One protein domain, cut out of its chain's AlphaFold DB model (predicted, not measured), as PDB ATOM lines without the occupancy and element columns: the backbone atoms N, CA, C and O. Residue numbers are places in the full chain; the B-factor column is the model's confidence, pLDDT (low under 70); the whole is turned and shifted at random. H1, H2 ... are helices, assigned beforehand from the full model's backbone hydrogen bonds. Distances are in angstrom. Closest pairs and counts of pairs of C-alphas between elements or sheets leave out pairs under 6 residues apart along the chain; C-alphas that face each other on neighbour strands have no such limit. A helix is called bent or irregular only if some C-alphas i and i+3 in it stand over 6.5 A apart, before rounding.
ATOM      1  N   THR A   7     180.742 138.214 138.718       90.06
ATOM      2  CA  THR A   7     180.116 139.543 138.759       90.06
ATOM      3  C   THR A   7     179.443 139.781 140.116       90.06
ATOM      4  O   THR A   7     179.337 138.881 140.951       90.06
ATOM      5  N   GLN A   8     178.960 141.002 140.356       85.94
ATOM      6  CA  GLN A   8     178.474 141.431 141.671       85.94
ATOM      7  C   GLN A   8     177.394 140.513 142.282       85.94
ATOM      8  O   GLN A   8     177.484 140.163 143.456       85.94
ATOM      9  N   VAL A   9     176.370 140.116 141.516       91.06
ATOM     10  CA  VAL A   9     175.266 139.277 142.028       91.06
ATOM     11  C   VAL A   9     175.735 137.845 142.354       91.06
ATOM     12  O   VAL A   9     175.507 137.400 143.482       91.06
ATOM     13  N   PRO A  10     176.445 137.133 141.455       93.12
ATOM     14  CA  PRO A  10     177.064 135.847 141.775       93.12
ATOM     15  C   PRO A  10     178.033 135.892 142.964       93.12
ATOM     16  O   PRO A  10     177.999 134.982 143.788       93.12
ATOM     17  N   CYS A  11     178.835 136.956 143.109       91.94
ATOM     18  CA  CYS A  11     179.698 137.154 144.281       91.94
ATOM     19  C   CYS A  11     178.896 137.136 145.586       91.94
ATOM     20  O   CYS A  11     179.249 136.410 146.512       91.94
ATOM     21  N   ARG A  12     177.794 137.896 145.662       91.00
ATOM     22  CA  ARG A  12     176.950 137.936 146.869       91.00
ATOM     23  C   ARG A  12     176.413 136.550 147.218       91.00
ATOM     24  O   ARG A  12     176.468 136.160 148.379       91.00
ATOM     25  N   LYS A  13     175.940 135.796 146.218       94.75
ATOM     26  CA  LYS A  13     175.429 134.434 146.427       94.75
ATOM     27  C   LYS A  13     176.515 133.497 146.964       94.75
ATOM     28  O   LYS A  13     176.276 132.810 147.950       94.75
ATOM     29  N   ALA A  14     177.702 133.513 146.357       93.19
ATOM     30  CA  ALA A  14     178.823 132.679 146.786       93.19
ATOM     31  C   ALA A  14     179.294 133.015 148.213       93.19
ATOM     32  O   ALA A  14     179.614 132.117 148.987       93.19
ATOM     33  N   ILE A  15     179.299 134.301 148.583       91.19
ATOM     34  CA  ILE A  15     179.640 134.739 149.943       91.19
ATOM     35  C   ILE A  15     178.617 134.217 150.956       91.19
ATOM     36  O   ILE A  15     179.021 133.676 151.982       91.19
ATOM     37  N   ILE A  16     177.314 134.348 150.672       92.75
ATOM     38  CA  ILE A  16     176.246 133.841 151.552       92.75
ATOM     39  C   ILE A  16     176.420 132.337 151.778       92.75
ATOM     40  O   ILE A  16     176.493 131.900 152.923       92.75
ATOM     41  N   GLU A  17     176.586 131.565 150.704       94.56
ATOM     42  CA  GLU A  17     176.767 130.113 150.785       94.56
ATOM     43  C   GLU A  17     178.017 129.724 151.595       94.56
ATOM     44  O   GLU A  17     177.975 128.809 152.419       94.56
ATOM     45  N   ALA A  18     179.138 130.430 151.416       91.62
ATOM     46  CA  ALA A  18     180.355 130.179 152.187       91.62
ATOM     47  C   ALA A  18     180.175 130.486 153.685       91.62
ATOM     48  O   ALA A  18     180.678 129.747 154.536       91.62
ATOM     49  N   VAL A  19     179.453 131.562 154.010       91.00
ATOM     50  CA  VAL A  19     179.147 131.958 155.392       91.00
ATOM     51  C   VAL A  19     178.223 130.941 156.058       91.00
ATOM     52  O   VAL A  19     178.521 130.507 157.168       91.00
ATOM     53  N   GLU A  20     177.153 130.512 155.383       92.00
ATOM     54  CA  GLU A  20     176.196 129.522 155.901       92.00
ATOM     55  C   GLU A  20     176.849 128.164 156.185       92.00
ATOM     56  O   GLU A  20     176.520 127.497 157.166       92.00
ATOM     57  N   ASN A  21     177.820 127.767 155.361       94.62
ATOM     58  CA  ASN A  21     178.551 126.516 155.544       94.62
ATOM     59  C   ASN A  21     179.667 126.593 156.602       94.62
ATOM     60  O   ASN A  21     180.201 125.558 157.019       94.62
ATOM     61  N   SER A  22     180.040 127.791 157.062       92.88
ATOM     62  CA  SER A  22     181.103 127.960 158.052       92.88
ATOM     63  C   SER A  22     180.616 127.617 159.460       92.88
ATOM     64  O   SER A  22     179.685 128.215 159.993       92.88
ATOM     65  N   ARG A  23     181.297 126.670 160.113       94.19
ATOM     66  CA  ARG A  23     180.970 126.235 161.486       94.19
ATOM     67  C   ARG A  23     181.817 126.913 162.563       94.19
ATOM     68  O   ARG A  23     181.574 126.714 163.751       94.19
ATOM     69  N   ASN A  24     182.831 127.689 162.177       95.44
ATOM     70  CA  ASN A  24     183.734 128.327 163.129       95.44
ATOM     71  C   ASN A  24     183.234 129.731 163.495       95.44
ATOM     72  O   ASN A  24     183.373 130.680 162.723       95.44
ATOM     73  N   ARG A  25     182.706 129.866 164.716       94.12
ATOM     74  CA  ARG A  25     182.169 131.128 165.243       94.12
ATOM     75  C   ARG A  25     183.184 132.273 165.243       94.12
ATOM     76  O   ARG A  25     182.811 133.390 164.905       94.12
ATOM     77  N   GLN A  26     184.436 132.022 165.628       94.44
ATOM     78  CA  GLN A  26     185.453 133.078 165.709       94.44
ATOM     79  C   GLN A  26     185.776 133.621 164.317       94.44
ATOM     80  O   GLN A  26     185.802 134.833 164.119       94.44
ATOM     81  N   ILE A  27     185.930 132.729 163.331       90.75
ATOM     82  CA  ILE A  27     186.130 133.125 161.930       90.75
ATOM     83  C   ILE A  27     184.950 133.972 161.448       90.75
ATOM     84  O   ILE A  27     185.165 135.026 160.859       90.75
ATOM     85  N   LEU A  28     183.712 133.560 161.737       93.00
ATOM     86  CA  LEU A  28     182.516 134.320 161.361       93.00
ATOM     87  C   LEU A  28     182.483 135.723 161.980       93.00
ATOM     88  O   LEU A  28     182.159 136.685 161.290       93.00
ATOM     89  N   GLN A  29     182.847 135.854 163.256       94.75
ATOM     90  CA  GLN A  29     182.904 137.152 163.933       94.75
ATOM     91  C   GLN A  29     183.964 138.068 163.312       94.75
ATOM     92  O   GLN A  29     183.661 139.218 163.003       94.75
ATOM     93  N   HIS A  30     185.171 137.553 163.066       92.19
ATOM     94  CA  HIS A  30     186.227 138.326 162.414       92.19
ATOM     95  C   HIS A  30     185.840 138.737 160.990       92.19
ATOM     96  O   HIS A  30     186.011 139.897 160.622       92.19
ATOM     97  N   MET A  31     185.259 137.820 160.211       91.50
ATOM     98  CA  MET A  31     184.773 138.123 158.866       91.50
ATOM     99  C   MET A  31     183.686 139.197 158.882       91.50
ATOM    100  O   MET A  31     183.742 140.116 158.072       91.50
ATOM    101  N   TYR A  32     182.735 139.124 159.818       93.81
ATOM    102  CA  TYR A  32     181.710 140.154 159.969       93.81
ATOM    103  C   TYR A  32     182.327 141.525 160.259       93.81
ATOM    104  O   TYR A  32     181.984 142.490 159.583       93.81
ATOM    105  N   SER A  33     183.270 141.615 161.203       94.19
ATOM    106  CA  SER A  33     183.950 142.877 161.520       94.19
ATOM    107  C   SER A  33     184.675 143.473 160.310       94.19
ATOM    108  O   SER A  33     184.540 144.665 160.050       94.19
ATOM    109  N   ILE A  34     185.392 142.647 159.541       94.00
ATOM    110  CA  ILE A  34     186.100 143.084 158.328       94.00
ATOM    111  C   ILE A  34     185.108 143.575 157.270       94.00
ATOM    112  O   ILE A  34     185.250 144.679 156.757       94.00
ATOM    113  N   VAL A  35     184.082 142.780 156.956       92.50
ATOM    114  CA  VAL A  35     183.086 143.134 155.932       92.50
ATOM    115  C   VAL A  35     182.312 144.388 156.328       92.50
ATOM    116  O   VAL A  35     182.035 145.222 155.469       92.50
ATOM    117  N   LYS A  36     181.995 144.553 157.616       95.00
ATOM    118  CA  LYS A  36     181.308 145.741 158.120       95.00
ATOM    119  C   LYS A  36     182.152 146.999 157.929       95.00
ATOM    120  O   LYS A  36     181.641 147.973 157.388       95.00
ATOM    121  N   LEU A  37     183.443 146.944 158.264       95.88
ATOM    122  CA  LEU A  37     184.370 148.049 158.011       95.88
ATOM    123  C   LEU A  37     184.463 148.386 156.516       95.88
ATOM    124  O   LEU A  37     184.383 149.552 156.147       95.88
ATOM    125  N   LEU A  38     184.587 147.378 155.646       94.06
ATOM    126  CA  LEU A  38     184.643 147.590 154.194       94.06
ATOM    127  C   LEU A  38     183.346 148.213 153.652       94.06
ATOM    128  O   LEU A  38     183.400 149.067 152.774       94.06
ATOM    129  N   GLN A  39     182.188 147.809 154.179       94.19
ATOM    130  CA  GLN A  39     180.894 148.391 153.823       94.19
ATOM    131  C   GLN A  39     180.783 149.851 154.277       94.19
ATOM    132  O   GLN A  39     180.333 150.699 153.509       94.19
ATOM    133  N   ASP A  40     181.172 150.145 155.516       95.81
ATOM    134  CA  ASP A  40     181.119 151.503 156.057       95.81
ATOM    135  C   ASP A  40     182.106 152.421 155.313       95.81
ATOM    136  O   ASP A  40     181.789 153.578 155.044       95.81
ATOM    137  N   ALA A  41     183.253 151.885 154.880       95.00
ATOM    138  CA  ALA A  41     184.194 152.564 153.995       95.00
ATOM    139  C   ALA A  41     183.591 152.867 152.608       95.00
ATOM    140  O   ALA A  41     183.724 153.988 152.130       95.00
ATOM    141  N   ASP A  42     182.910 151.902 151.979       93.31
ATOM    142  CA  ASP A  42     182.275 152.066 150.658       93.31
ATOM    143  C   ASP A  42     181.173 153.136 150.671       93.31
ATOM    144  O   ASP A  42     181.077 153.961 149.763       93.31
ATOM    145  N   LEU A  43     180.362 153.157 151.732       94.75
ATOM    146  CA  LEU A  43     179.234 154.079 151.851       94.75
ATOM    147  C   LEU A  43     179.654 155.457 152.378       94.75
ATOM    148  O   LEU A  43     179.230 156.473 151.831       94.75
ATOM    149  N   ASN A  44     180.483 155.497 153.427       95.00
ATOM    150  CA  ASN A  44     180.715 156.685 154.254       95.00
ATOM    151  C   ASN A  44     182.190 156.841 154.684       95.00
ATOM    152  O   ASN A  44     182.474 157.213 155.822       95.00
ATOM    153  N   PHE A  45     183.158 156.621 153.785       92.81
ATOM    154  CA  PHE A  45     184.599 156.670 154.106       92.81
ATOM    155  C   PHE A  45     185.054 157.869 154.963       92.81
ATOM    156  O   PHE A  45     185.895 157.740 155.853       92.81
ATOM    157  N   LYS A  46     184.512 159.064 154.693       92.94
ATOM    158  CA  LYS A  46     184.888 160.305 155.396       92.94
ATOM    159  C   LYS A  46     184.487 160.303 156.873       92.94
ATOM    160  O   LYS A  46     185.110 161.018 157.654       92.94
ATOM    161  N   GLU A  47     183.476 159.520 157.232       94.94
ATOM    162  CA  GLU A  47     182.924 159.426 158.586       94.94
ATOM    163  C   GLU A  47     183.649 158.387 159.448       94.94
ATOM    164  O   GLU A  47     183.473 158.375 160.666       94.94
ATOM    165  N   LEU A  48     184.496 157.543 158.846       95.38
ATOM    166  CA  LEU A  48     185.338 156.619 159.598       95.38
ATOM    167  C   LEU A  48     186.303 157.389 160.507       95.38
ATOM    168  O   LEU A  48     186.885 158.408 160.114       95.38
ATOM    169  N   ASN A  49     186.504 156.875 161.721       96.12
ATOM    170  CA  ASN A  49     187.561 157.366 162.599       96.12
ATOM    171  C   ASN A  49     188.949 157.022 162.014       96.12
ATOM    172  O   ASN A  49     189.075 156.285 161.036       96.12
ATOM    173  N   GLU A  50     190.003 157.601 162.586       96.38
ATOM    174  CA  GLU A  50     191.374 157.408 162.105       96.38
ATOM    175  C   GLU A  50     191.813 155.940 162.137       96.38
ATOM    176  O   GLU A  50     192.284 155.433 161.121       96.38
ATOM    177  N   GLU A  51     191.568 155.238 163.244       95.50
ATOM    178  CA  GLU A  51     191.947 153.831 163.410       95.50
ATOM    179  C   GLU A  51     191.267 152.924 162.370       95.50
ATOM    180  O   GLU A  51     191.905 152.064 161.764       95.50
ATOM    181  N   ASP A  52     189.978 153.130 162.116       95.75
ATOM    182  CA  ASP A  52     189.217 152.354 161.142       95.75
ATOM    183  C   ASP A  52     189.642 152.670 159.702       95.75
ATOM    184  O   ASP A  52     189.695 151.764 158.866       95.75
ATOM    185  N   ARG A  53     190.031 153.918 159.403       95.38
ATOM    186  CA  ARG A  53     190.639 154.260 158.107       95.38
ATOM    187  C   ARG A  53     191.981 153.568 157.908       95.38
ATOM    188  O   ARG A  53     192.213 153.004 156.842       95.38
ATOM    189  N   GLU A  54     192.850 153.576 158.913       95.94
ATOM    190  CA  GLU A  54     194.129 152.864 158.842       95.94
ATOM    191  C   GLU A  54     193.919 151.361 158.653       95.94
ATOM    192  O   GLU A  54     194.500 150.757 157.751       95.94
ATOM    193  N   ARG A  55     193.024 150.756 159.443       94.94
ATOM    194  CA  ARG A  55     192.647 149.343 159.296       94.94
ATOM    195  C   ARG A  55     192.135 149.033 157.894       94.94
ATOM    196  O   ARG A  55     192.514 148.004 157.338       94.94
ATOM    197  N   TYR A  56     191.307 149.904 157.316       94.94
ATOM    198  CA  TYR A  56     190.838 149.758 155.940       94.94
ATOM    199  C   TYR A  56     192.008 149.706 154.950       94.94
ATOM    200  O   TYR A  56     192.065 148.783 154.138       94.94
ATOM    201  N   PHE A  57     192.959 150.640 155.042       93.94
ATOM    202  CA  PHE A  57     194.114 150.660 154.141       93.94
ATOM    203  C   PHE A  57     194.983 149.410 154.294       93.94
ATOM    204  O   PHE A  57     195.328 148.789 153.293       93.94
ATOM    205  N   TYR A  58     195.246 148.960 155.524       92.50
ATOM    206  CA  TYR A  58     196.002 147.726 155.739       92.50
ATOM    207  C   TYR A  58     195.294 146.485 155.183       92.50
ATOM    208  O   TYR A  58     195.948 145.606 154.623       92.50
ATOM    209  N   LEU A  59     193.965 146.396 155.314       92.50
ATOM    210  CA  LEU A  59     193.183 145.309 154.719       92.50
ATOM    211  C   LEU A  59     193.229 145.358 153.188       92.50
ATOM    212  O   LEU A  59     193.377 144.315 152.550       92.50
ATOM    213  N   TRP A  60     193.133 146.556 152.609       89.38
ATOM    214  CA  TRP A  60     193.234 146.761 151.168       89.38
ATOM    215  C   TRP A  60     194.595 146.320 150.630       89.38
ATOM    216  O   TRP A  60     194.659 145.501 149.713       89.38
ATOM    217  N   ASP A  61     195.676 146.781 151.258       89.25
ATOM    218  CA  ASP A  61     197.036 146.382 150.909       89.25
ATOM    219  C   ASP A  61     197.201 144.868 151.026       89.25
ATOM    220  O   ASP A  61     197.714 144.226 150.111       89.25
ATOM    221  N   PHE A  62     196.692 144.272 152.110       88.00
ATOM    222  CA  PHE A  62     196.747 142.830 152.332       88.00
ATOM    223  C   PHE A  62     196.067 142.031 151.213       88.00
ATOM    224  O   PHE A  62     196.595 140.994 150.807       88.00
ATOM    225  N   PHE A  63     194.936 142.503 150.674       84.75
ATOM    226  CA  PHE A  63     194.264 141.845 149.548       84.75
ATOM    227  C   PHE A  63     195.091 141.853 148.257       84.75
ATOM    228  O   PHE A  63     194.930 140.950 147.434       84.75
ATOM    229  N   LEU A  64     195.985 142.829 148.088       85.25
ATOM    230  CA  LEU A  64     196.849 142.963 146.914       85.25
ATOM    231  C   LEU A  64     198.162 142.176 147.037       85.25
ATOM    232  O   LEU A  64     198.871 142.000 146.043       85.25
ATOM    233  N   LEU A  65     198.508 141.693 148.232       88.19
ATOM    234  CA  LEU A  65     199.750 140.954 148.435       88.19
ATOM    235  C   LEU A  65     199.674 139.537 147.860       88.19
ATOM    236  O   LEU A  65     198.747 138.760 148.103       88.19
ATOM    237  N   ASP A  66     200.736 139.155 147.152       88.88
ATOM    238  CA  ASP A  66     200.974 137.765 146.793       88.88
ATOM    239  C   ASP A  66     201.493 136.953 147.995       88.88
ATOM    240  O   ASP A  66     201.866 137.469 149.054       88.88
ATOM    241  N   ILE A  67     201.562 135.631 147.830       88.88
ATOM    242  CA  ILE A  67     202.000 134.750 148.915       88.88
ATOM    243  C   ILE A  67     203.467 134.960 149.314       88.88
ATOM    244  O   ILE A  67     203.852 134.631 150.438       88.88
ATOM    245  N   LYS A  68     204.307 135.489 148.416       91.00
ATOM    246  CA  LYS A  68     205.717 135.759 148.702       91.00
ATOM    247  C   LYS A  68     205.836 136.956 149.643       91.00
ATOM    248  O   LYS A  68     206.530 136.860 150.655       91.00
ATOM    249  N   ASN A  69     205.111 138.030 149.359       91.12
ATOM    250  CA  ASN A  69     205.067 139.229 150.181       91.12
ATOM    251  C   ASN A  69     204.412 138.944 151.535       91.12
ATOM    252  O   ASN A  69     204.962 139.324 152.567       91.12
ATOM    253  N   LEU A  70     203.326 138.164 151.565       90.00
ATOM    254  CA  LEU A  70     202.715 137.712 152.822       90.00
ATOM    255  C   LEU A  70     203.702 136.931 153.706       90.00
ATOM    256  O   LEU A  70     203.769 137.143 154.919       90.00
ATOM    257  N   LYS A  71     204.518 136.052 153.108       92.50
ATOM    258  CA  LYS A  71     205.577 135.330 153.835       92.50
ATOM    259  C   LYS A  71     206.653 136.270 154.373       92.50
ATOM    260  O   LYS A  71     207.120 136.053 155.492       92.50
ATOM    261  N   ALA A  72     207.044 137.286 153.607       92.00
ATOM    262  CA  ALA A  72     208.024 138.277 154.042       92.00
ATOM    263  C   ALA A  72     207.511 139.075 155.250       92.00
ATOM    264  O   ALA A  72     208.197 139.133 156.269       92.00
ATOM    265  N   VAL A  73     206.273 139.580 155.183       90.25
ATOM    266  CA  VAL A  73     205.615 140.293 156.292       90.25
ATOM    267  C   VAL A  73     205.558 139.417 157.546       90.25
ATOM    268  O   VAL A  73     206.009 139.829 158.612       90.25
ATOM    269  N   ASN A  74     205.097 138.169 157.427       90.56
ATOM    270  CA  ASN A  74     205.045 137.245 158.564       90.56
ATOM    271  C   ASN A  74     206.438 136.942 159.147       90.56
ATOM    272  O   ASN A  74     206.595 136.837 160.362       90.56
ATOM    273  N   SER A  75     207.463 136.814 158.301       93.44
ATOM    274  CA  SER A  75     208.842 136.588 158.759       93.44
ATOM    275  C   SER A  75     209.379 137.788 159.536       93.44
ATOM    276  O   SER A  75     209.992 137.609 160.584       93.44
ATOM    277  N   PHE A  76     209.097 139.000 159.057       92.31
ATOM    278  CA  PHE A  76     209.472 140.240 159.723       92.31
ATOM    279  C   PHE A  76     208.771 140.401 161.079       92.31
ATOM    280  O   PHE A  76     209.437 140.617 162.088       92.31
ATOM    281  N   ILE A  77     207.451 140.188 161.134       92.56
ATOM    282  CA  ILE A  77     206.674 140.220 162.384       92.56
ATOM    283  C   ILE A  77     207.250 139.232 163.405       92.56
ATOM    284  O   ILE A  77     207.469 139.585 164.559       92.56
ATOM    285  N   ARG A  78     207.558 138.000 162.980       93.25
ATOM    286  CA  ARG A  78     208.162 136.980 163.856       93.25
ATOM    287  C   ARG A  78     209.559 137.345 164.348       93.25
ATOM    288  O   ARG A  78     209.957 136.845 165.394       93.25
ATOM    289  N   ALA A  79     210.315 138.131 163.588       93.56
ATOM    290  CA  ALA A  79     211.634 138.599 163.997       93.56
ATOM    291  C   ALA A  79     211.543 139.757 165.002       93.56
ATOM    292  O   ALA A  79     212.366 139.821 165.905       93.56
ATOM    293  N   LEU A  80     210.546 140.637 164.859       91.75
ATOM    294  CA  LEU A  80     210.319 141.771 165.759       91.75
ATOM    295  C   LEU A  80     209.647 141.392 167.081       91.75
ATOM    296  O   LEU A  80     209.946 141.993 168.104       91.75
TER     297      LEU A  80
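This is residues 7 to 80 of the 82 residues of an uncharacterized protein of Clostridiales bacterium AM23-16LB (UniProt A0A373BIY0). The chain makes an open zigzag of four helices, turning back at a tight link after each of the first three. The longest helix, H2, and H3 make the middle, where H2 touches H3 with its later residues 37 to 45. H1 lies to one side near the beginning of H2, and H4 reaches away from H3 on the other side; residues 7 to 18 and 74 to 80 stick out. The printed part has 74 residues, with four named helices in the order H1, H2, H3, H4 and no named strand; its class is all helix. The whole is loose, with a radius of gyration of the C-alphas of 14.9 A and spans of 40 by 32 by 26 A.

H2 is residues 25 to 47, 29.1 A from first to last C-alpha, with C-alpha 25 at (182.169, 131.128, 165.243). It has a kink of 68 degrees near residue 41 and is irregular, with C-alphas 43 and 46 lying 9.1 A apart. H3 is residues 50 to 64, 21.7 A long. H1 is residues 8 to 21, 20.4 A long, with C-alpha 8 at (178.474, 141.431, 141.671). H4 is residues 67 to 80, 20.1 A long, with C-alpha 80 at (210.319, 141.771, 165.759).

H2 and H3 touch, with residues 37 to 45 of H2 and residues 52 to 56 of H3 alone. Their closest C-alphas are those of Leu 38 and Tyr 56, 6.8 A apart. They run opposite ways at a steep tilt of 69 degrees, only just short of about perpendicular; the line of H2 is a rough one. H1 and H2 are close but not clearly touching, and their closest C-alphas are those of Val 19 and Leu 28, 7.2 A apart. They run opposite ways at a shallow tilt of 30 degrees. H3 and H4 are also close but not clearly touching, and their closest C-alphas are those of Phe 62 and Leu 70, 7.9 A apart. They run opposite ways at a steep tilt of 48 degrees. H1 is apart from H3 and H4, and H2 is apart from H4. In H1, H3 and H4 every O i to N i+4 pair is within hydrogen-bond range; in H2, 17 of 19 are.

The two C-alphas farthest apart are those of Val 9 and Ala 79, 42.5 A. Residues 7 to 18, 21 to 26 and 74 to 80 stand free; the body without them spans 34 by 30 by 15 A. The printed part has no cut and no long link. The mean pLDDT of the printed part is 92.7, and no printed residue is under 70.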